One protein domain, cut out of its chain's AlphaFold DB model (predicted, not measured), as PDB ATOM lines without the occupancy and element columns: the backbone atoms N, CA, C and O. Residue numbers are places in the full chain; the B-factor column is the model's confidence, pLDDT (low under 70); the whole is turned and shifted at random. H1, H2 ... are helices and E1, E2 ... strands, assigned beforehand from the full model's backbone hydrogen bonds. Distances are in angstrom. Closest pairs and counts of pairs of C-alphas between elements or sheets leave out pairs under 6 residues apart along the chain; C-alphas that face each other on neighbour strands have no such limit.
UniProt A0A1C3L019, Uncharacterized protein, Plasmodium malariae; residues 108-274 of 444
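AT A GLANCE: This is residues 108 to 274 of the 444 residues of an uncharacterized protein of Plasmodium malariae (UniProt A0A1C3L019). A tiny two-stranded sheet, E1 and E2, sits at one corner of a cluster of mostly crossed helices, in which H2 lies side by side with H5 and the later part of H1 crosses steeply to H6 and H8. H3 and H4 pack across H8, and residues 108 to 119 of H1 stick out as an arm. The printed part has 167 residues with eight named helices and two named strands, in the order H1 E1 H2 H3 H4 H5 E2 H6 H7 H8; the sheet is antiparallel and the class is mostly helix. It is compact, with a radius of gyration of the C-alphas of 17.0 A and spans of 50 by 49 by 28 A.

IN THESE COORDINATES: E1 is residues 143 to 145 and E2 residues 219 to 221. H1, residues 108 to 136, runs 42.1 A from C-alpha 108 at (500.294, -47.572, 7.612). H2 is residues 146 to 157, 16.4 A; H3 161 to 167; H4 179 to 187. H5, residues 192 to 211, is 28.8 A long, and H6, residues 222 to 235, 20.2 A. H7 is residues 246 to 249. H8, residues 254 to 274, runs 30.2 A to C-alpha 274 at (540.468, -75.637, 30.320).

HOW THE PARTS SIT: E1 and E2 are antiparallel, with N 144 and O 220 2.8 A apart and N 220 and O 144 2.9 A apart, both within hydrogen-bond range. H1 touches H2 with residues 135 to 136 alone, about perpendicular at 81 degrees, closest at C-alphas 136 and 149, 5.4 A. H2 touches H5 at a shallow tilt of 19 degrees, opposite ways, closest at C-alphas 157 and 197, 4.8 A. H6 touches H1 at a steep tilt of 44 degrees, closest at C-alphas 129 and 226, 6.9 A. H7 touches H1, closest at C-alphas 125 and 249, 5.2 A. H5 touches H8 at a steep tilt of 50 degrees, closest at C-alphas 199 and 254, 6.2 A. H3 and H4 each touch H8 about perpendicular, at 82 degrees, closest at C-alphas 165 and 266, 6.1 A, and 184 and 264, 6.3 A. H3 and H4 are apart. Every O i to N i+4 pair is within hydrogen-bond range in H2, H3, H5, H6 and H8; H1 has 24 of 25, H4 1 of 5 with 3 of 6 O i to N i+3 pairs, and H7 is too short for such a pair.

THE WHOLE: The C-alphas farthest apart, of Glu 108 and Lys 273, are 54.6 A apart. The printed part has no cut, and the link from H3 to H4 is long, 11 residues. The mean pLDDT of the printed part is 73.4; 53 residues are under 70, among them 108 to 118 and 171 to 195.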
ATOM      1  N   GLU A 108     499.060 -47.304   8.367       40.69
ATOM      2  CA  GLU A 108     500.294 -47.572   7.612       40.69
ATOM      3  C   GLU A 108     501.465 -47.971   8.518       40.69
ATOM      4  O   GLU A 108     502.188 -48.916   8.197       40.69
ATOM      5  N   GLY A 109     501.633 -47.327   9.677       40.53
ATOM      6  CA  GLY A 109     502.613 -47.736  10.690       40.53
ATOM      7  C   GLY A 109     502.362 -49.154  11.222       40.53
ATOM      8  O   GLY A 109     503.294 -49.952  11.357       40.53
ATOM      9  N   ILE A 110     501.095 -49.511  11.448       44.03
ATOM     10  CA  ILE A 110     500.669 -50.852  11.870       44.03
ATOM     11  C   ILE A 110     500.877 -51.870  10.738       44.03
ATOM     12  O   ILE A 110     501.463 -52.922  10.966       44.03
ATOM     13  N   LEU A 111     500.503 -51.554   9.497       40.81
ATOM     14  CA  LEU A 111     500.714 -52.427   8.338       40.81
ATOM     15  C   LEU A 111     502.200 -52.625   8.027       40.81
ATOM     16  O   LEU A 111     502.608 -53.722   7.654       40.81
ATOM     17  N   ASN A 112     503.037 -51.599   8.181       38.50
ATOM     18  CA  ASN A 112     504.472 -51.702   7.923       38.50
ATOM     19  C   ASN A 112     505.213 -52.420   9.063       38.50
ATOM     20  O   ASN A 112     506.099 -53.229   8.780       38.50
ATOM     21  N   SER A 113     504.801 -52.248  10.324       45.38
ATOM     22  CA  SER A 113     505.289 -53.086  11.430       45.38
ATOM     23  C   SER A 113     504.798 -54.535  11.317       45.38
ATOM     24  O   SER A 113     505.605 -55.443  11.481       45.38
ATOM     25  N   GLN A 114     503.556 -54.796  10.897       50.00
ATOM     26  CA  GLN A 114     503.069 -56.147  10.570       50.00
ATOM     27  C   GLN A 114     503.843 -56.787   9.403       50.00
ATOM     28  O   GLN A 114     504.250 -57.945   9.506       50.00
ATOM     29  N   LYS A 115     504.119 -56.051   8.315       55.03
ATOM     30  CA  LYS A 115     504.970 -56.525   7.201       55.03
ATOM     31  C   LYS A 115     506.393 -56.841   7.673       55.03
ATOM     32  O   LYS A 115     506.955 -57.854   7.260       55.03
ATOM     33  N   ASN A 116     506.973 -56.013   8.541       52.94
ATOM     34  CA  ASN A 116     508.308 -56.244   9.096       52.94
ATOM     35  C   ASN A 116     508.323 -57.430  10.074       52.94
ATOM     36  O   ASN A 116     509.202 -58.282   9.968       52.94
ATOM     37  N   ASN A 117     507.307 -57.570  10.926       61.12
ATOM     38  CA  ASN A 117     507.121 -58.738  11.788       61.12
ATOM     39  C   ASN A 117     506.965 -60.017  10.953       61.12
ATOM     40  O   ASN A 117     507.615 -61.013  11.252       61.12
ATOM     41  N   LYS A 118     506.207 -59.988   9.845       65.62
ATOM     42  CA  LYS A 118     506.103 -61.127   8.917       65.62
ATOM     43  C   LYS A 118     507.447 -61.466   8.259       65.62
ATOM     44  O   LYS A 118     507.781 -62.641   8.160       65.62
ATOM     45  N   LYS A 119     508.264 -60.475   7.878       71.62
ATOM     46  CA  LYS A 119     509.644 -60.714   7.400       71.62
ATOM     47  C   LYS A 119     510.523 -61.368   8.476       71.62
ATOM     48  O   LYS A 119     511.242 -62.312   8.164       71.62
ATOM     49  N   LEU A 120     510.447 -60.904   9.725       66.06
ATOM     50  CA  LEU A 120     511.209 -61.460  10.851       66.06
ATOM     51  C   LEU A 120     510.769 -62.891  11.199       66.06
ATOM     52  O   LEU A 120     511.622 -63.755  11.385       66.06
ATOM     53  N   VAL A 121     509.461 -63.172  11.207       68.25
ATOM     54  CA  VAL A 121     508.916 -64.529  11.386       68.25
ATOM     55  C   VAL A 121     509.362 -65.443  10.245       68.25
ATOM     56  O   VAL A 121     509.885 -66.520  10.516       68.25
ATOM     57  N   ASN A 122     509.270 -65.007   8.984       71.38
ATOM     58  CA  ASN A 122     509.768 -65.782   7.842       71.38
ATOM     59  C   ASN A 122     511.279 -66.078   7.957       71.38
ATOM     60  O   ASN A 122     511.720 -67.179   7.630       71.38
ATOM     61  N   MET A 123     512.079 -65.128   8.455       75.88
ATOM     62  CA  MET A 123     513.513 -65.328   8.689       75.88
ATOM     63  C   MET A 123     513.790 -66.306   9.845       75.88
ATOM     64  O   MET A 123     514.713 -67.115   9.747       75.88
ATOM     65  N   ALA A 124     512.985 -66.277  10.913       75.12
ATOM     66  CA  ALA A 124     513.070 -67.230  12.021       75.12
ATOM     67  C   ALA A 124     512.677 -68.652  11.582       75.12
ATOM     68  O   ALA A 124     513.422 -69.596  11.845       75.12
ATOM     69  N   VAL A 125     511.574 -68.790  10.834       79.69
ATOM     70  CA  VAL A 125     511.150 -70.039  10.175       79.69
ATOM     71  C   VAL A 125     512.288 -70.601   9.327       79.69
ATOM     72  O   VAL A 125     512.694 -71.742   9.532       79.69
ATOM     73  N   LEU A 126     512.866 -69.794   8.434       81.69
ATOM     74  CA  LEU A 126     513.936 -70.250   7.549       81.69
ATOM     75  C   LEU A 126     515.214 -70.626   8.322       81.69
ATOM     76  O   LEU A 126     515.826 -71.642   7.997       81.69
ATOM     77  N   LYS A 127     515.593 -69.888   9.383       83.88
ATOM     78  CA  LYS A 127     516.702 -70.277  10.284       83.88
ATOM     79  C   LYS A 127     516.428 -71.642  10.929       83.88
ATOM     80  O   LYS A 127     517.324 -72.483  10.968       83.88
ATOM     81  N   ASN A 128     515.198 -71.897  11.373       82.44
ATOM     82  CA  ASN A 128     514.803 -73.162  11.997       82.44
ATOM     83  C   ASN A 128     514.787 -74.339  11.002       82.44
ATOM     84  O   ASN A 128     515.335 -75.396  11.316       82.44
ATOM     85  N   ILE A 129     514.240 -74.155   9.795       84.56
ATOM     86  CA  ILE A 129     514.243 -75.174   8.728       84.56
ATOM     87  C   ILE A 129     515.680 -75.499   8.299       84.56
ATOM     88  O   ILE A 129     516.044 -76.671   8.207       84.56
ATOM     89  N   LEU A 130     516.526 -74.482   8.100       85.75
ATOM     90  CA  LEU A 130     517.933 -74.676   7.738       85.75
ATOM     91  C   LEU A 130     518.732 -75.379   8.844       85.75
ATOM     92  O   LEU A 130     519.556 -76.231   8.527       85.75
ATOM     93  N   ASN A 131     518.473 -75.088  10.124       84.69
ATOM     94  CA  ASN A 131     519.092 -75.819  11.236       84.69
ATOM     95  C   ASN A 131     518.764 -77.321  11.169       84.69
ATOM     96  O   ASN A 131     519.669 -78.147  11.269       84.69
ATOM     97  N   ILE A 132     517.493 -77.680  10.947       86.69
ATOM     98  CA  ILE A 132     517.060 -79.081  10.805       86.69
ATOM     99  C   ILE A 132     517.693 -79.724   9.564       86.69
ATOM    100  O   ILE A 132     518.184 -80.846   9.641       86.69
ATOM    101  N   TYR A 133     517.745 -79.008   8.439       86.56
ATOM    102  CA  TYR A 133     518.400 -79.487   7.223       86.56
ATOM    103  C   TYR A 133     519.892 -79.799   7.460       86.56
ATOM    104  O   TYR A 133     520.340 -80.914   7.200       86.56
ATOM    105  N   PHE A 134     520.654 -78.864   8.040       84.38
ATOM    106  CA  PHE A 134     522.086 -79.039   8.333       84.38
ATOM    107  C   PHE A 134     522.393 -80.035   9.466       84.38
ATOM    108  O   PHE A 134     523.554 -80.390   9.670       84.38
ATOM    109  N   LEU A 135     521.384 -80.501  10.207       86.12
ATOM    110  CA  LEU A 135     521.520 -81.621  11.140       86.12
ATOM    111  C   LEU A 135     521.611 -82.972  10.404       86.12
ATOM    112  O   LEU A 135     522.192 -83.921  10.933       86.12
ATOM    113  N   PHE A 136     521.055 -83.045   9.191       84.06
ATOM    114  CA  PHE A 136     520.996 -84.244   8.357       84.06
ATOM    115  C   PHE A 136     521.918 -84.201   7.130       84.06
ATOM    116  O   PHE A 136     522.382 -85.256   6.701       84.06
ATOM    117  N   ASP A 137     522.206 -83.017   6.582       81.62
ATOM    118  CA  ASP A 137     523.150 -82.818   5.474       81.62
ATOM    119  C   ASP A 137     524.596 -83.058   5.940       81.62
ATOM    120  O   ASP A 137     525.313 -82.175   6.428       81.62
ATOM    121  N   LYS A 138     525.019 -84.317   5.831       73.75
ATOM    122  CA  LYS A 138     526.362 -84.759   6.185       73.75
ATOM    123  C   LYS A 138     527.375 -84.108   5.245       73.75
ATOM    124  O   LYS A 138     527.224 -84.140   4.034       73.75
ATOM    125  N   ASN A 139     528.435 -83.538   5.817       72.12
ATOM    126  CA  ASN A 139     529.524 -82.861   5.097       72.12
ATOM    127  C   ASN A 139     529.122 -81.659   4.210       72.12
ATOM    128  O   ASN A 139     530.019 -81.055   3.624       72.12
ATOM    129  N   ASN A 140     527.848 -81.250   4.189       75.50
ATOM    130  CA  ASN A 140     527.276 -80.306   3.224       75.50
ATOM    131  C   ASN A 140     527.247 -80.869   1.779       75.50
ATOM    132  O   ASN A 140     527.588 -80.166   0.827       75.50
ATOM    133  N   GLU A 141     526.878 -82.144   1.625       76.50
ATOM    134  CA  GLU A 141     526.738 -82.851   0.342       76.50
ATOM    135  C   GLU A 141     525.498 -82.398  -0.463       76.50
ATOM    136  O   GLU A 141     525.387 -82.700  -1.651       76.50
ATOM    137  N   GLY A 142     524.581 -81.630   0.141       77.19
ATOM    138  CA  GLY A 142     523.409 -81.058  -0.539       77.19
ATOM    139  C   GLY A 142     522.199 -81.999  -0.598       77.19
ATOM    140  O   GLY A 142     521.147 -81.643  -1.140       77.19
ATOM    141  N   CYS A 143     522.305 -83.180   0.011       81.94
ATOM    142  CA  CYS A 143     521.238 -84.166   0.109       81.94
ATOM    143  C   CYS A 143     521.216 -84.856   1.480       81.94
ATOM    144  O   CYS A 143     522.230 -84.995   2.159       81.94
ATOM    145  N   ILE A 144     520.030 -85.303   1.887       83.00
ATOM    146  CA  ILE A 144     519.814 -86.063   3.118       83.00
ATOM    147  C   ILE A 144     519.651 -87.539   2.755       83.00
ATOM    148  O   ILE A 144     518.605 -87.928   2.233       83.00
ATOM    149  N   ASP A 145     520.649 -88.368   3.066       84.88
ATOM    150  CA  ASP A 145     520.469 -89.825   3.133       84.88
ATOM    151  C   ASP A 145     519.511 -90.166   4.282       84.88
ATOM    152  O   ASP A 145     519.800 -89.899   5.453       84.88
ATOM    153  N   GLN A 146     518.382 -90.798   3.953       82.12
ATOM    154  CA  GLN A 146     517.390 -91.235   4.935       82.12
ATOM    155  C   GLN A 146     517.993 -92.170   6.002       82.12
ATOM    156  O   GLN A 146     517.628 -92.076   7.174       82.12
ATOM    157  N   LYS A 147     518.946 -93.045   5.640       84.69
ATOM    158  CA  LYS A 147     519.570 -93.995   6.583       84.69
ATOM    159  C   LYS A 147     520.447 -93.270   7.597       84.69
ATOM    160  O   LYS A 147     520.338 -93.523   8.799       84.69
ATOM    161  N   TYR A 148     521.286 -92.346   7.127       85.25
ATOM    162  CA  TYR A 148     522.042 -91.450   7.994       85.25
ATOM    163  C   TYR A 148     521.110 -90.638   8.902       85.25
ATOM    164  O   TYR A 148     521.317 -90.623  10.115       85.25
ATOM    165  N   ALA A 149     520.047 -90.044   8.356       85.69
ATOM    166  CA  ALA A 149     519.105 -89.223   9.114       85.69
ATOM    167  C   ALA A 149     518.403 -89.999  10.248       85.69
ATOM    168  O   ALA A 149     518.340 -89.512  11.380       85.69
ATOM    169  N   CYS A 150     517.979 -91.246  10.008       84.88
ATOM    170  CA  CYS A 150     517.475 -92.129  11.067       84.88
ATOM    171  C   CYS A 150     518.527 -92.400  12.161       84.88
ATOM    172  O   CYS A 150     518.195 -92.374  13.346       84.88
ATOM    173  N   SER A 151     519.797 -92.601  11.794       86.94
ATOM    174  CA  SER A 151     520.886 -92.792  12.767       86.94
ATOM    175  C   SER A 151     521.184 -91.522  13.580       86.94
ATOM    176  O   SER A 151     521.445 -91.604  14.782       86.94
ATOM    177  N   VAL A 152     521.074 -90.332  12.974       87.19
ATOM    178  CA  VAL A 152     521.155 -89.043  13.689       87.19
ATOM    179  C   VAL A 152     520.036 -88.939  14.734       87.19
ATOM    180  O   VAL A 152     520.316 -88.640  15.896       87.19
ATOM    181  N   ILE A 153     518.789 -89.249  14.359       87.62
ATOM    182  CA  ILE A 153     517.632 -89.250  15.275       87.62
ATOM    183  C   ILE A 153     517.838 -90.237  16.429       87.62
ATOM    184  O   ILE A 153     517.601 -89.883  17.583       87.62
ATOM    185  N   GLU A 154     518.321 -91.449  16.152       87.62
ATOM    186  CA  GLU A 154     518.596 -92.462  17.177       87.62
ATOM    187  C   GLU A 154     519.642 -91.977  18.200       87.62
ATOM    188  O   GLU A 154     519.449 -92.112  19.411       87.62
ATOM    189  N   MET A 155     520.732 -91.360  17.729       86.81
ATOM    190  CA  MET A 155     521.796 -90.824  18.588       86.81
ATOM    191  C   MET A 155     521.326 -89.634  19.435       86.81
ATOM    192  O   MET A 155     521.784 -89.474  20.571       86.81
ATOM    193  N   ILE A 156     520.387 -88.830  18.925       86.69
ATOM    194  CA  ILE A 156     519.730 -87.753  19.680       86.69
ATOM    195  C   ILE A 156     518.757 -88.333  20.719       86.69
ATOM    196  O   ILE A 156     518.822 -87.954  21.887       86.69
ATOM    197  N   TYR A 157     517.916 -89.305  20.345       86.50
ATOM    198  CA  TYR A 157     516.967 -89.960  21.255       86.50
ATOM    199  C   TYR A 157     517.672 -90.651  22.435       86.50
ATOM    200  O   TYR A 157     517.217 -90.570  23.577       86.50
ATOM    201  N   LYS A 158     518.820 -91.291  22.172       85.56
ATOM    202  CA  LYS A 158     519.695 -91.912  23.184       85.56
ATOM    203  C   LYS A 158     520.534 -90.901  23.989       85.56
ATOM    204  O   LYS A 158     521.299 -91.319  24.851       85.56
ATOM    205  N   ASN A 159     520.405 -89.599  23.716       83.56
ATOM    206  CA  ASN A 159     521.200 -88.504  24.283       83.56
ATOM    207  C   ASN A 159     522.722 -88.766  24.266       83.56
ATOM    208  O   ASN A 159     523.420 -88.647  25.277       83.56
ATOM    209  N   ASN A 160     523.257 -89.161  23.107       84.38
ATOM    210  CA  ASN A 160     524.683 -89.435  22.958       84.38
ATOM    211  C   ASN A 160     525.497 -88.127  22.912       84.38
ATOM    212  O   ASN A 160     525.780 -87.578  21.846       84.38
ATOM    213  N   VAL A 161     525.919 -87.649  24.087       81.88
ATOM    214  CA  VAL A 161     526.732 -86.431  24.255       81.88
ATOM    215  C   VAL A 161     527.983 -86.435  23.364       81.88
ATOM    216  O   VAL A 161     528.278 -85.427  22.725       81.88
ATOM    217  N   ASN A 162     528.692 -87.564  23.241       84.19
ATOM    218  CA  ASN A 162     529.900 -87.656  22.407       84.19
ATOM    219  C   ASN A 162     529.592 -87.460  20.912       84.19
ATOM    220  O   ASN A 162     530.377 -86.835  20.197       84.19
ATOM    221  N   PHE A 163     528.444 -87.958  20.444       85.94
ATOM    222  CA  PHE A 163     527.951 -87.711  19.089       85.94
ATOM    223  C   PHE A 163     527.598 -86.229  18.891       85.94
ATOM    224  O   PHE A 163     528.056 -85.620  17.922       85.94
ATOM    225  N   MET A 164     526.845 -85.629  19.822       84.00
ATOM    226  CA  MET A 164     526.425 -84.222  19.735       84.00
ATOM    227  C   MET A 164     527.619 -83.261  19.707       84.00
ATOM    228  O   MET A 164     527.694 -82.396  18.835       84.00
ATOM    229  N   LEU A 165     528.582 -83.447  20.618       82.00
ATOM    230  CA  LEU A 165     529.796 -82.628  20.706       82.00
ATOM    231  C   LEU A 165     530.621 -82.659  19.411       82.00
ATOM    232  O   LEU A 165     531.164 -81.626  19.014       82.00
ATOM    233  N   LYS A 166     530.718 -83.833  18.769       84.69
ATOM    234  CA  LYS A 166     531.545 -84.057  17.575       84.69
ATOM    235  C   LYS A 166     530.874 -83.598  16.279       84.69
ATOM    236  O   LYS A 166     531.543 -82.996  15.444       84.69
ATOM    237  N   ASN A 167     529.593 -83.915  16.094       79.50
ATOM    238  CA  ASN A 167     528.952 -83.847  14.778       79.50
ATOM    239  C   ASN A 167     528.102 -82.585  14.577       79.50
ATOM    240  O   ASN A 167     528.017 -82.085  13.458       79.50
ATOM    241  N   ILE A 168     527.498 -82.037  15.638       81.38
ATOM    242  CA  ILE A 168     526.623 -80.864  15.521       81.38
ATOM    243  C   ILE A 168     527.493 -79.606  15.482       81.38
ATOM    244  O   ILE A 168     528.150 -79.260  16.467       81.38
ATOM    245  N   LYS A 169     527.515 -78.903  14.348       77.44
ATOM    246  CA  LYS A 169     528.167 -77.590  14.218       77.44
ATOM    247  C   LYS A 169     527.279 -76.514  14.861       77.44
ATOM    248  O   LYS A 169     526.060 -76.597  14.781       77.44
ATOM    249  N   LEU A 170     527.896 -75.526  15.510       70.38
ATOM    250  CA  LEU A 170     527.223 -74.345  16.069       70.38
ATOM    251  C   LEU A 170     527.894 -73.095  15.490       70.38
ATOM    252  O   LEU A 170     529.104 -73.117  15.262       70.38
ATOM    253  N   ASN A 171     527.139 -72.016  15.289       64.50
ATOM    254  CA  ASN A 171     527.699 -70.748  14.827       64.50
ATOM    255  C   ASN A 171     528.414 -70.036  15.982       64.50
ATOM    256  O   ASN A 171     527.794 -69.711  16.989       64.50
ATOM    257  N   GLU A 172     529.700 -69.734  15.816       55.53
ATOM    258  CA  GLU A 172     530.541 -69.124  16.862       55.53
ATOM    259  C   GLU A 172     530.213 -67.644  17.154       55.53
ATOM    260  O   GLU A 172     530.807 -67.053  18.052       55.53
ATOM    261  N   LYS A 173     529.291 -67.032  16.395       54.09
ATOM    262  CA  LYS A 173     528.985 -65.591  16.444       54.09
ATOM    263  C   LYS A 173     527.762 -65.208  17.286       54.09
ATOM    264  O   LYS A 173     527.698 -64.066  17.725       54.09
ATOM    265  N   ASP A 174     526.835 -66.127  17.556       46.88
ATOM    266  CA  ASP A 174     525.600 -65.848  18.318       46.88
ATOM    267  C   ASP A 174     525.858 -65.914  19.853       46.88
ATOM    268  O   ASP A 174     525.022 -66.397  20.615       46.88
ATOM    269  N   VAL A 175     527.046 -65.499  20.324       48.47
ATOM    270  CA  VAL A 175     527.525 -65.723  21.706       48.47
ATOM    271  C   VAL A 175     527.479 -64.451  22.555       48.47
ATOM    272  O   VAL A 175     528.463 -63.723  22.673       48.47
ATOM    273  N   ASN A 176     526.358 -64.257  23.247       49.44
ATOM    274  CA  ASN A 176     526.320 -63.469  24.479       49.44
ATOM    275  C   ASN A 176     526.724 -64.371  25.659       49.44
ATOM    276  O   ASN A 176     526.060 -65.371  25.946       49.44
ATOM    277  N   GLU A 177     527.791 -64.029  26.391       54.00
ATOM    278  CA  GLU A 177     528.191 -64.817  27.571       54.00
ATOM    279  C   GLU A 177     527.156 -64.747  28.716       54.00
ATOM    280  O   GLU A 177     527.108 -65.650  29.557       54.00
ATOM    281  N   GLU A 178     526.303 -63.721  28.742       49.69
ATOM    282  CA  GLU A 178     525.328 -63.482  29.816       49.69
ATOM    283  C   GLU A 178     524.077 -64.361  29.694       49.69
ATOM    284  O   GLU A 178     523.771 -65.098  30.637       49.69
ATOM    285  N   ASP A 179     523.432 -64.396  28.520       47.69
ATOM    286  CA  ASP A 179     522.306 -65.301  28.219       47.69
ATOM    287  C   ASP A 179     522.663 -66.763  28.547       47.69
ATOM    288  O   ASP A 179     521.884 -67.508  29.150       47.69
ATOM    289  N   SER A 180     523.910 -67.153  28.254       53.53
ATOM    290  CA  SER A 180     524.418 -68.506  28.496       53.53
ATOM    291  C   SER A 180     524.468 -68.937  29.970       53.53
ATOM    292  O   SER A 180     524.625 -70.129  30.241       53.53
ATOM    293  N   LYS A 181     524.370 -68.005  30.932       52.47
ATOM    294  CA  LYS A 181     524.302 -68.317  32.375       52.47
ATOM    295  C   LYS A 181     522.876 -68.616  32.841       52.47
ATOM    296  O   LYS A 181     522.708 -69.411  33.764       52.47
ATOM    297  N   TYR A 182     521.868 -67.996  32.227       47.84
ATOM    298  CA  TYR A 182     520.463 -68.228  32.570       47.84
ATOM    299  C   TYR A 182     519.971 -69.570  32.027       47.84
ATOM    300  O   TYR A 182     519.339 -70.331  32.760       47.84
ATOM    301  N   ASP A 183     520.332 -69.899  30.786       52.12
ATOM    302  CA  ASP A 183     519.958 -71.177  30.175       52.12
ATOM    303  C   ASP A 183     520.677 -72.375  30.816       52.12
ATOM    304  O   ASP A 183     520.065 -73.427  30.972       52.12
ATOM    305  N   ALA A 184     521.930 -72.226  31.269       54.50
ATOM    306  CA  ALA A 184     522.689 -73.305  31.917       54.50
ATOM    307  C   ALA A 184     521.916 -73.977  33.068       54.50
ATOM    308  O   ALA A 184     521.795 -75.201  33.094       54.50
ATOM    309  N   LYS A 185     521.291 -73.181  33.948       55.53
ATOM    310  CA  LYS A 185     520.501 -73.682  35.087       55.53
ATOM    311  C   LYS A 185     519.309 -74.557  34.675       55.53
ATOM    312  O   LYS A 185     518.888 -75.406  35.454       55.53
ATOM    313  N   ARG A 186     518.762 -74.381  33.464       57.84
ATOM    314  CA  ARG A 186     517.645 -75.198  32.944       57.84
ATOM    315  C   ARG A 186     518.080 -76.608  32.539       57.84
ATOM    316  O   ARG A 186     517.242 -77.504  32.486       57.84
ATOM    317  N   TYR A 187     519.370 -76.805  32.267       60.75
ATOM    318  CA  TYR A 187     519.948 -78.069  31.797       60.75
ATOM    319  C   TYR A 187     520.827 -78.772  32.852       60.75
ATOM    320  O   TYR A 187     521.392 -79.825  32.560       60.75
ATOM    321  N   GLU A 188     520.925 -78.212  34.066       55.75
ATOM    322  CA  GLU A 188     521.669 -78.769  35.211       55.75
ATOM    323  C   GLU A 188     520.865 -79.783  36.052       55.75
ATOM    324  O   GLU A 188     521.466 -80.548  36.802       55.75
ATOM    325  N   GLY A 189     519.531 -79.817  35.920       56.28
ATOM    326  CA  GLY A 189     518.651 -80.824  36.541       56.28
ATOM    327  C   GLY A 189     518.316 -82.009  35.618       56.28
ATOM    328  O   GLY A 189     518.835 -82.105  34.511       56.28
ATOM    329  N   ASP A 190     517.393 -82.887  36.032       48.59
ATOM    330  CA  ASP A 190     517.060 -84.152  35.334       48.59
ATOM    331  C   ASP A 190     516.358 -84.015  33.959       48.59
ATOM    332  O   ASP A 190     516.194 -84.995  33.227       48.59
ATOM    333  N   ASN A 191     515.988 -82.800  33.541       54.34
ATOM    334  CA  ASN A 191     515.170 -82.568  32.343       54.34
ATOM    335  C   ASN A 191     515.844 -82.561  30.941       54.34
ATOM    336  O   ASN A 191     515.083 -82.573  29.965       54.34
ATOM    337  N   PRO A 192     517.182 -82.590  30.711       58.62
ATOM    338  CA  PRO A 192     517.708 -82.517  29.340       58.62
ATOM    339  C   PRO A 192     517.316 -83.728  28.478       58.62
ATOM    340  O   PRO A 192     517.133 -83.591  27.268       58.62
ATOM    341  N   PHE A 193     517.101 -84.895  29.093       59.12
ATOM    342  CA  PHE A 193     516.672 -86.117  28.402       59.12
ATOM    343  C   PHE A 193     515.248 -86.022  27.827       59.12
ATOM    344  O   PHE A 193     514.922 -86.718  26.864       59.12
ATOM    345  N   PHE A 194     514.398 -85.148  28.381       61.31
ATOM    346  CA  PHE A 194     513.070 -84.872  27.830       61.31
ATOM    347  C   PHE A 194     513.174 -84.063  26.531       61.31
ATOM    348  O   PHE A 194     512.603 -84.452  25.512       61.31
ATOM    349  N   CYS A 195     513.978 -82.992  26.539       69.88
ATOM    350  CA  CYS A 195     514.206 -82.138  25.370       69.88
ATOM    351  C   CYS A 195     514.739 -82.939  24.171       69.88
ATOM    352  O   CYS A 195     514.186 -82.849  23.074       69.88
ATOM    353  N   THR A 196     515.753 -83.787  24.381       79.38
ATOM    354  CA  THR A 196     516.353 -84.581  23.295       79.38
ATOM    355  C   THR A 196     515.396 -85.633  22.733       79.38
ATOM    356  O   THR A 196     515.370 -85.847  21.524       79.38
ATOM    357  N   LYS A 197     514.563 -86.263  23.573       83.81
ATOM    358  CA  LYS A 197     513.542 -87.220  23.114       83.81
ATOM    359  C   LYS A 197     512.415 -86.560  22.334       83.81
ATOM    360  O   LYS A 197     512.033 -87.072  21.284       83.81
ATOM    361  N   TYR A 198     511.899 -85.436  22.829       81.69
ATOM    362  CA  TYR A 198     510.840 -84.695  22.150       81.69
ATOM    363  C   TYR A 198     511.338 -84.167  20.795       81.69
ATOM    364  O   TYR A 198     510.661 -84.338  19.782       81.69
ATOM    365  N   PHE A 199     512.574 -83.652  20.736       86.88
ATOM    366  CA  PHE A 199     513.195 -83.223  19.481       86.88
ATOM    367  C   PHE A 199     513.428 -84.386  18.506       86.88
ATOM    368  O   PHE A 199     513.107 -84.260  17.328       86.88
ATOM    369  N   ALA A 200     513.888 -85.551  18.974       86.88
ATOM    370  CA  ALA A 200     514.010 -86.742  18.127       86.88
ATOM    371  C   ALA A 200     512.660 -87.206  17.539       86.88
ATOM    372  O   ALA A 200     512.611 -87.631  16.385       86.88
ATOM    373  N   HIS A 201     511.558 -87.095  18.291       85.56
ATOM    374  CA  HIS A 201     510.220 -87.411  17.782       85.56
ATOM    375  C   HIS A 201     509.745 -86.397  16.728       85.56
ATOM    376  O   HIS A 201     509.290 -86.792  15.657       85.56
ATOM    377  N   PHE A 202     509.933 -85.103  16.987       86.56
ATOM    378  CA  PHE A 202     509.652 -84.013  16.046       86.56
ATOM    379  C   PHE A 202     510.423 -84.162  14.720       86.56
ATOM    380  O   PHE A 202     509.836 -84.076  13.642       86.56
ATOM    381  N   LEU A 203     511.720 -84.479  14.791       89.12
ATOM    382  CA  LEU A 203     512.550 -84.782  13.621       89.12
ATOM    383  C   LEU A 203     512.028 -85.983  12.815       89.12
ATOM    384  O   LEU A 203     512.060 -85.957  11.584       89.12
ATOM    385  N   LEU A 204     511.545 -87.029  13.494       87.75
ATOM    386  CA  LEU A 204     511.005 -88.227  12.848       87.75
ATOM    387  C   LEU A 204     509.694 -87.941  12.103       87.75
ATOM    388  O   LEU A 204     509.501 -88.472  11.011       87.75
ATOM    389  N   LEU A 205     508.826 -87.089  12.660       84.38
ATOM    390  CA  LEU A 205     507.606 -86.628  11.988       84.38
ATOM    391  C   LEU A 205     507.946 -85.848  10.711       84.38
ATOM    392  O   LEU A 205     507.460 -86.203   9.641       84.38
ATOM    393  N   ILE A 206     508.866 -84.879  10.788       86.69
ATOM    394  CA  ILE A 206     509.302 -84.097   9.619       86.69
ATOM    395  C   ILE A 206     509.864 -84.999   8.510       86.69
ATOM    396  O   ILE A 206     509.454 -84.868   7.358       86.69
ATOM    397  N   LEU A 207     510.766 -85.939   8.827       85.94
ATOM    398  CA  LEU A 207     511.304 -86.859   7.814       85.94
ATOM    399  C   LEU A 207     510.227 -87.770   7.221       85.94
ATOM    400  O   LEU A 207     510.222 -87.989   6.010       85.94
ATOM    401  N   LYS A 208     509.314 -88.292   8.052       84.56
ATOM    402  CA  LYS A 208     508.184 -89.107   7.595       84.56
ATOM    403  C   LYS A 208     507.349 -88.324   6.586       84.56
ATOM    404  O   LYS A 208     507.128 -88.822   5.487       84.56
ATOM    405  N   ASP A 209     506.921 -87.117   6.934       83.50
ATOM    406  CA  ASP A 209     505.976 -86.358   6.117       83.50
ATOM    407  C   ASP A 209     506.639 -85.844   4.827       83.50
ATOM    408  O   ASP A 209     506.050 -85.978   3.759       83.50
ATOM    409  N   VAL A 210     507.908 -85.413   4.867       83.81
ATOM    410  CA  VAL A 210     508.689 -85.093   3.652       83.81
ATOM    411  C   VAL A 210     508.883 -86.323   2.749       83.81
ATOM    412  O   VAL A 210     508.793 -86.202   1.527       83.81
ATOM    413  N   SER A 211     509.092 -87.521   3.313       78.31
ATOM    414  CA  SER A 211     509.312 -88.744   2.519       78.31
ATOM    415  C   SER A 211     508.102 -89.185   1.685       78.31
ATOM    416  O   SER A 211     508.278 -89.889   0.693       78.31
ATOM    417  N   VAL A 212     506.885 -88.736   2.025       80.12
ATOM    418  CA  VAL A 212     505.654 -89.034   1.264       80.12
ATOM    419  C   VAL A 212     505.683 -88.417  -0.141       80.12
ATOM    420  O   VAL A 212     505.121 -88.986  -1.075       80.12
ATOM    421  N   PHE A 213     506.364 -87.282  -0.310       73.31
ATOM    422  CA  PHE A 213     506.435 -86.534  -1.573       73.31
ATOM    423  C   PHE A 213     507.650 -86.924  -2.427       73.31
ATOM    424  O   PHE A 213     507.893 -86.334  -3.481       73.31
ATOM    425  N   GLN A 214     508.433 -87.906  -1.979       70.56
ATOM    426  CA  GLN A 214     509.701 -88.275  -2.586       70.56
ATOM    427  C   GLN A 214     509.560 -89.492  -3.515       70.56
ATOM    428  O   GLN A 214     508.920 -90.492  -3.187       70.56
ATOM    429  N   SER A 215     510.213 -89.444  -4.680       57.44
ATOM    430  CA  SER A 215     510.443 -90.635  -5.505       57.44
ATOM    431  C   SER A 215     511.454 -91.585  -4.837       57.44
ATOM    432  O   SER A 215     512.154 -91.217  -3.900       57.44
ATOM    433  N   LYS A 216     511.541 -92.832  -5.320       59.88
ATOM    434  CA  LYS A 216     512.206 -93.985  -4.659       59.88
ATOM    435  C   LYS A 216     513.736 -93.883  -4.443       59.88
ATOM    436  O   LYS A 216     514.355 -94.860  -4.030       59.88
ATOM    437  N   GLU A 217     514.355 -92.740  -4.726       60.88
ATOM    438  CA  GLU A 217     515.757 -92.453  -4.402       60.88
ATOM    439  C   GLU A 217     515.873 -92.136  -2.901       60.88
ATOM    440  O   GLU A 217     515.210 -91.227  -2.417       60.88
ATOM    441  N   GLY A 218     516.734 -92.826  -2.145       70.25
ATOM    442  CA  GLY A 218     516.858 -92.657  -0.681       70.25
ATOM    443  C   GLY A 218     517.477 -91.332  -0.191       70.25
ATOM    444  O   GLY A 218     517.950 -91.276   0.944       70.25
ATOM    445  N   PHE A 219     517.507 -90.295  -1.035       81.12
ATOM    446  CA  PHE A 219     518.253 -89.047  -0.849       81.12
ATOM    447  C   PHE A 219     517.355 -87.819  -1.065       81.12
ATOM    448  O   PHE A 219     517.020 -87.489  -2.204       81.12
ATOM    449  N   ILE A 220     516.950 -87.131   0.008       82.19
ATOM    450  CA  ILE A 220     516.112 -85.924  -0.109       82.19
ATOM    451  C   ILE A 220     517.005 -84.760  -0.549       82.19
ATOM    452  O   ILE A 220     517.982 -84.443   0.129       82.19
ATOM    453  N   ARG A 221     516.688 -84.107  -1.672       83.44
ATOM    454  CA  ARG A 221     517.434 -82.928  -2.153       83.44
ATOM    455  C   ARG A 221     517.083 -81.685  -1.338       83.44
ATOM    456  O   ARG A 221     515.969 -81.568  -0.826       83.44
ATOM    457  N   LYS A 222     518.031 -80.753  -1.238       85.00
ATOM    458  CA  LYS A 222     517.904 -79.532  -0.433       85.00
ATOM    459  C   LYS A 222     516.685 -78.679  -0.781       85.00
ATOM    460  O   LYS A 222     516.000 -78.231   0.131       85.00
ATOM    461  N   GLU A 223     516.430 -78.458  -2.068       83.00
ATOM    462  CA  GLU A 223     515.313 -77.637  -2.549       83.00
ATOM    463  C   GLU A 223     513.993 -78.274  -2.107       83.00
ATOM    464  O   GLU A 223     513.236 -77.679  -1.352       83.00
ATOM    465  N   ILE A 224     513.815 -79.555  -2.449       82.75
ATOM    466  CA  ILE A 224     512.637 -80.368  -2.121       82.75
ATOM    467  C   ILE A 224     512.345 -80.346  -0.610       82.75
ATOM    468  O   ILE A 224     511.206 -80.132  -0.207       82.75
ATOM    469  N   PHE A 225     513.366 -80.524   0.236       85.94
ATOM    470  CA  PHE A 225     513.209 -80.481   1.695       85.94
ATOM    471  C   PHE A 225     512.745 -79.105   2.202       85.94
ATOM    472  O   PHE A 225     511.859 -79.021   3.052       85.94
ATOM    473  N   ILE A 226     513.357 -78.029   1.701       85.06
ATOM    474  CA  ILE A 226     513.059 -76.659   2.131       85.06
ATOM    475  C   ILE A 226     511.673 -76.230   1.642       85.06
ATOM    476  O   ILE A 226     510.917 -75.651   2.420       85.06
ATOM    477  N   ASP A 227     511.320 -76.540   0.397       82.69
ATOM    478  CA  ASP A 227     510.061 -76.128  -0.221       82.69
ATOM    479  C   ASP A 227     508.857 -76.832   0.422       82.69
ATOM    480  O   ASP A 227     507.915 -76.152   0.825       82.69
ATOM    481  N   ILE A 228     508.923 -78.154   0.645       83.88
ATOM    482  CA  ILE A 228     507.850 -78.913   1.320       83.88
ATOM    483  C   ILE A 228     507.604 -78.385   2.742       83.88
ATOM    484  O   ILE A 228     506.459 -78.180   3.145       83.88
ATOM    485  N   ILE A 229     508.661 -78.135   3.524       84.50
ATOM    486  CA  ILE A 229     508.484 -77.642   4.899       84.50
ATOM    487  C   ILE A 229     508.041 -76.172   4.899       84.50
ATOM    488  O   ILE A 229     507.225 -75.794   5.737       84.50
ATOM    489  N   ASN A 230     508.489 -75.347   3.948       83.31
ATOM    490  CA  ASN A 230     507.947 -73.998   3.766       83.31
ATOM    491  C   ASN A 230     506.456 -74.021   3.396       83.31
ATOM    492  O   ASN A 230     505.725 -73.132   3.832       83.31
ATOM    493  N   GLU A 231     505.993 -74.998   2.612       81.56
ATOM    494  CA  GLU A 231     504.574 -75.179   2.290       81.56
ATOM    495  C   GLU A 231     503.779 -75.573   3.544       81.56
ATOM    496  O   GLU A 231     502.849 -74.855   3.911       81.56
ATOM    497  N   PHE A 232     504.216 -76.585   4.307       82.56
ATOM    498  CA  PHE A 232     503.581 -76.952   5.583       82.56
ATOM    499  C   PHE A 232     503.566 -75.807   6.618       82.56
ATOM    500  O   PHE A 232     502.567 -75.571   7.305       82.56
ATOM    501  N   VAL A 233     504.647 -75.025   6.719       79.94
ATOM    502  CA  VAL A 233     504.713 -73.848   7.609       79.94
ATOM    503  C   VAL A 233     503.882 -72.665   7.075       79.94
ATOM    504  O   VAL A 233     503.611 -71.720   7.818       79.94
ATOM    505  N   GLN A 234     503.403 -72.709   5.829       76.50
ATOM    506  CA  GLN A 234     502.420 -71.759   5.296       76.50
ATOM    507  C   GLN A 234     500.975 -72.252   5.463       76.50
ATOM    508  O   GLN A 234     500.124 -71.447   5.833       76.50
ATOM    509  N   THR A 235     500.697 -73.545   5.260       72.31
ATOM    510  CA  THR A 235     499.348 -74.127   5.413       72.31
ATOM    511  C   THR A 235     498.917 -74.315   6.868       72.31
ATOM    512  O   THR A 235     497.720 -74.320   7.143       72.31
ATOM    513  N   SER A 236     499.863 -74.456   7.803       71.50
ATOM    514  CA  SER A 236     499.574 -74.536   9.244       71.50
ATOM    515  C   SER A 236     498.766 -73.322   9.715       71.50
ATOM    516  O   SER A 236     499.116 -72.172   9.427       71.50
ATOM    517  N   SER A 237     497.671 -73.532  10.450       59.72
ATOM    518  CA  SER A 237     496.835 -72.405  10.890       59.72
ATOM    519  C   SER A 237     497.598 -71.531  11.896       59.72
ATOM    520  O   SER A 237     498.488 -72.009  12.598       59.72
ATOM    521  N   LEU A 238     497.316 -70.225  11.949       60.09
ATOM    522  CA  LEU A 238     498.027 -69.325  12.873       60.09
ATOM    523  C   LEU A 238     497.571 -69.469  14.339       60.09
ATOM    524  O   LEU A 238     498.185 -68.871  15.215       60.09
ATOM    525  N   ASN A 239     496.502 -70.242  14.579       53.72
ATOM    526  CA  ASN A 239     495.780 -70.311  15.852       53.72
ATOM    527  C   ASN A 239     495.727 -71.736  16.449       53.72
ATOM    528  O   ASN A 239     495.135 -71.920  17.507       53.72
ATOM    529  N   ASN A 240     496.303 -72.747  15.784       53.84
ATOM    530  CA  ASN A 240     496.419 -74.104  16.324       53.84
ATOM    531  C   ASN A 240     497.831 -74.328  16.881       53.84
ATOM    532  O   ASN A 240     498.712 -74.787  16.158       53.84
ATOM    533  N   ASP A 241     498.022 -74.109  18.184       52.72
ATOM    534  CA  ASP A 241     499.282 -74.439  18.881       52.72
ATOM    535  C   ASP A 241     499.624 -75.949  18.841       52.72
ATOM    536  O   ASP A 241     500.756 -76.349  19.101       52.72
ATOM    537  N   ASN A 242     498.653 -76.792  18.466       55.69
ATOM    538  CA  ASN A 242     498.816 -78.232  18.242       55.69
ATOM    539  C   ASN A 242     499.451 -78.592  16.880       55.69
ATOM    540  O   ASN A 242     499.709 -79.770  16.628       55.69
ATOM    541  N   ASP A 243     499.669 -77.630  15.976       68.38
ATOM    542  CA  ASP A 243     500.287 -77.897  14.675       68.38
ATOM    543  C   ASP A 243     501.813 -78.060  14.811       68.38
ATOM    544  O   ASP A 243     502.535 -77.130  15.182       68.38
ATOM    545  N   VAL A 244     502.312 -79.249  14.458       67.75
ATOM    546  CA  VAL A 244     503.739 -79.611  14.504       67.75
ATOM    547  C   VAL A 244     504.598 -78.609  13.724       67.75
ATOM    548  O   VAL A 244     505.680 -78.240  14.182       67.75
ATOM    549  N   PHE A 245     504.123 -78.113  12.581       71.44
ATOM    550  CA  PHE A 245     504.850 -77.146  11.758       71.44
ATOM    551  C   PHE A 245     504.679 -75.708  12.268       71.44
ATOM    552  O   PHE A 245     505.586 -74.889  12.099       71.44
ATOM    553  N   GLY A 246     503.594 -75.415  12.993       66.69
ATOM    554  CA  GLY A 246     503.399 -74.147  13.708       66.69
ATOM    555  C   GLY A 246     504.553 -73.818  14.666       66.69
ATOM    556  O   GLY A 246     505.006 -72.673  14.723       66.69
ATOM    557  N   VAL A 247     505.131 -74.836  15.316       72.25
ATOM    558  CA  VAL A 247     506.299 -74.725  16.217       72.25
ATOM    559  C   VAL A 247     507.507 -74.037  15.555       72.25
ATOM    560  O   VAL A 247     508.280 -73.351  16.231       72.25
ATOM    561  N   LEU A 248     507.677 -74.146  14.230       77.62
ATOM    562  CA  LEU A 248     508.790 -73.522  13.499       77.62
ATOM    563  C   LEU A 248     508.686 -71.991  13.410       77.62
ATOM    564  O   LEU A 248     509.714 -71.337  13.212       77.62
ATOM    565  N   ARG A 249     507.486 -71.418  13.598       73.25
ATOM    566  CA  ARG A 249     507.222 -69.967  13.548       73.25
ATOM    567  C   ARG A 249     507.752 -69.207  14.765       73.25
ATOM    568  O   ARG A 249     508.042 -68.017  14.659       73.25
ATOM    569  N   TYR A 250     507.900 -69.876  15.909       69.44
ATOM    570  CA  TYR A 250     508.304 -69.243  17.165       69.44
ATOM    571  C   TYR A 250     509.839 -69.139  17.286       69.44
ATOM    572  O   TYR A 250     510.530 -70.148  17.130       69.44
ATOM    573  N   PRO A 251     510.406 -67.960  17.629       61.38
ATOM    574  CA  PRO A 251     511.855 -67.793  17.816       61.38
ATOM    575  C   PRO A 251     512.451 -68.536  19.022       61.38
ATOM    576  O   PRO A 251     513.667 -68.682  19.098       61.38
ATOM    577  N   LYS A 252     511.616 -68.974  19.973       68.44
ATOM    578  CA  LYS A 252     511.987 -69.868  21.078       68.44
ATOM    579  C   LYS A 252     511.142 -71.131  20.957       68.44
ATOM    580  O   LYS A 252     509.975 -71.124  21.334       68.44
ATOM    581  N   ASN A 253     511.714 -72.184  20.388       75.69
ATOM    582  CA  ASN A 253     511.012 -73.425  20.080       75.69
ATOM    583  C   ASN A 253     511.873 -74.667  20.362       75.69
ATOM    584  O   ASN A 253     512.979 -74.588  20.899       75.69
ATOM    585  N   ILE A 254     511.355 -75.837  19.988       79.00
ATOM    586  CA  ILE A 254     512.024 -77.127  20.177       79.00
ATOM    587  C   ILE A 254     513.421 -77.185  19.534       79.00
ATOM    588  O   ILE A 254     514.339 -77.757  20.122       79.00
ATOM    589  N   VAL A 255     513.601 -76.536  18.376       81.38
ATOM    590  CA  VAL A 255     514.881 -76.463  17.663       81.38
ATOM    591  C   VAL A 255     515.860 -75.631  18.484       81.38
ATOM    592  O   VAL A 255     516.915 -76.130  18.864       81.38
ATOM    593  N   THR A 256     515.509 -74.393  18.842       75.81
ATOM    594  CA  THR A 256     516.417 -73.526  19.613       75.81
ATOM    595  C   THR A 256     516.760 -74.113  20.980       75.81
ATOM    596  O   THR A 256     517.915 -74.055  21.386       75.81
ATOM    597  N   ASN A 257     515.807 -74.758  21.660       78.31
ATOM    598  CA  ASN A 257     516.058 -75.410  22.950       78.31
ATOM    599  C   ASN A 257     517.088 -76.549  22.819       78.31
ATOM    600  O   ASN A 257     518.004 -76.653  23.636       78.31
ATOM    601  N   PHE A 258     517.005 -77.359  21.757       83.75
ATOM    602  CA  PHE A 258     518.003 -78.394  21.481       83.75
ATOM    603  C   PHE A 258     519.388 -77.805  21.167       83.75
ATOM    604  O   PHE A 258     520.388 -78.254  21.729       83.75
ATOM    605  N   TYR A 259     519.474 -76.773  20.322       82.00
ATOM    606  CA  TYR A 259     520.759 -76.141  20.000       82.00
ATOM    607  C   TYR A 259     521.387 -75.436  21.219       82.00
ATOM    608  O   TYR A 259     522.603 -75.525  21.404       82.00
ATOM    609  N   ASN A 260     520.583 -74.840  22.107       78.06
ATOM    610  CA  ASN A 260     521.052 -74.273  23.375       78.06
ATOM    611  C   ASN A 260     521.559 -75.365  24.339       78.06
ATOM    612  O   ASN A 260     522.595 -75.179  24.982       78.06
ATOM    613  N   TYR A 261     520.915 -76.537  24.384       80.69
ATOM    614  CA  TYR A 261     521.425 -77.693  25.132       80.69
ATOM    615  C   TYR A 261     522.771 -78.201  24.579       80.69
ATOM    616  O   TYR A 261     523.717 -78.424  25.338       80.69
ATOM    617  N   VAL A 262     522.918 -78.316  23.253       82.44
ATOM    618  CA  VAL A 262     524.194 -78.704  22.619       82.44
ATOM    619  C   VAL A 262     525.291 -77.657  22.873       82.44
ATOM    620  O   VAL A 262     526.452 -78.018  23.088       82.44
ATOM    621  N   TYR A 263     524.941 -76.368  22.912       80.81
ATOM    622  CA  TYR A 263     525.856 -75.294  23.307       80.81
ATOM    623  C   TYR A 263     526.320 -75.441  24.767       80.81
ATOM    624  O   TYR A 263     527.524 -75.403  25.037       80.81
ATOM    625  N   TYR A 264     525.395 -75.704  25.694       79.75
ATOM    626  CA  TYR A 264     525.697 -75.990  27.099       79.75
ATOM    627  C   TYR A 264     526.638 -77.203  27.261       79.75
ATOM    628  O   TYR A 264     527.655 -77.108  27.953       79.75
ATOM    629  N   LEU A 265     526.395 -78.304  26.536       81.06
ATOM    630  CA  LEU A 265     527.300 -79.462  26.511       81.06
ATOM    631  C   LEU A 265     528.718 -79.087  26.040       81.06
ATOM    632  O   LEU A 265     529.703 -79.458  26.688       81.06
ATOM    633  N   LYS A 266     528.845 -78.319  24.946       83.31
ATOM    634  CA  LYS A 266     530.154 -77.852  24.443       83.31
ATOM    635  C   LYS A 266     530.856 -76.915  25.419       83.31
ATOM    636  O   LYS A 266     532.079 -76.984  25.550       83.31
ATOM    637  N   ARG A 267     530.111 -76.073  26.141       80.31
ATOM    638  CA  ARG A 267     530.656 -75.232  27.212       80.31
ATOM    639  C   ARG A 267     531.271 -76.082  28.325       80.31
ATOM    640  O   ARG A 267     532.426 -75.845  28.673       80.31
ATOM    641  N   ILE A 268     530.557 -77.091  28.834       81.62
ATOM    642  CA  ILE A 268     531.073 -77.995  29.880       81.62
ATOM    643  C   ILE A 268     532.361 -78.691  29.425       81.62
ATOM    644  O   ILE A 268     533.332 -78.757  30.181       81.62
ATOM    645  N   ASP A 269     532.388 -79.222  28.203       82.06
ATOM    646  CA  ASP A 269     533.564 -79.893  27.642       82.06
ATOM    647  C   ASP A 269     534.760 -78.930  27.495       82.06
ATOM    648  O   ASP A 269     535.874 -79.233  27.928       82.06
ATOM    649  N   ASN A 270     534.524 -77.709  27.008       79.69
ATOM    650  CA  ASN A 270     535.544 -76.660  26.956       79.69
ATOM    651  C   ASN A 270     536.038 -76.238  28.351       79.69
ATOM    652  O   ASN A 270     537.237 -76.015  28.534       79.69
ATOM    653  N   GLU A 271     535.169 -76.171  29.361       81.88
ATOM    654  CA  GLU A 271     535.573 -75.919  30.748       81.88
ATOM    655  C   GLU A 271     536.395 -77.079  31.334       81.88
ATOM    656  O   GLU A 271     537.423 -76.828  31.966       81.88
ATOM    657  N   LYS A 272     536.021 -78.339  31.073       83.81
ATOM    658  CA  LYS A 272     536.804 -79.531  31.453       83.81
ATOM    659  C   LYS A 272     538.195 -79.504  30.810       83.81
ATOM    660  O   LYS A 272     539.194 -79.619  31.519       83.81
ATOM    661  N   LYS A 273     538.281 -79.243  29.501       84.31
ATOM    662  CA  LYS A 273     539.548 -79.066  28.766       84.31
ATOM    663  C   LYS A 273     540.395 -77.926  29.346       84.31
ATOM    664  O   LYS A 273     541.587 -78.110  29.581       84.31
ATOM    665  N   ARG A 274     539.788 -76.772  29.660       83.06
ATOM    666  CA  ARG A 274     540.468 -75.637  30.320       83.06
ATOM    667  C   ARG A 274     541.009 -76.004  31.711       83.06
ATOM    668  O   ARG A 274     542.104 -75.554  32.044       83.06
TER     669      ARG A 274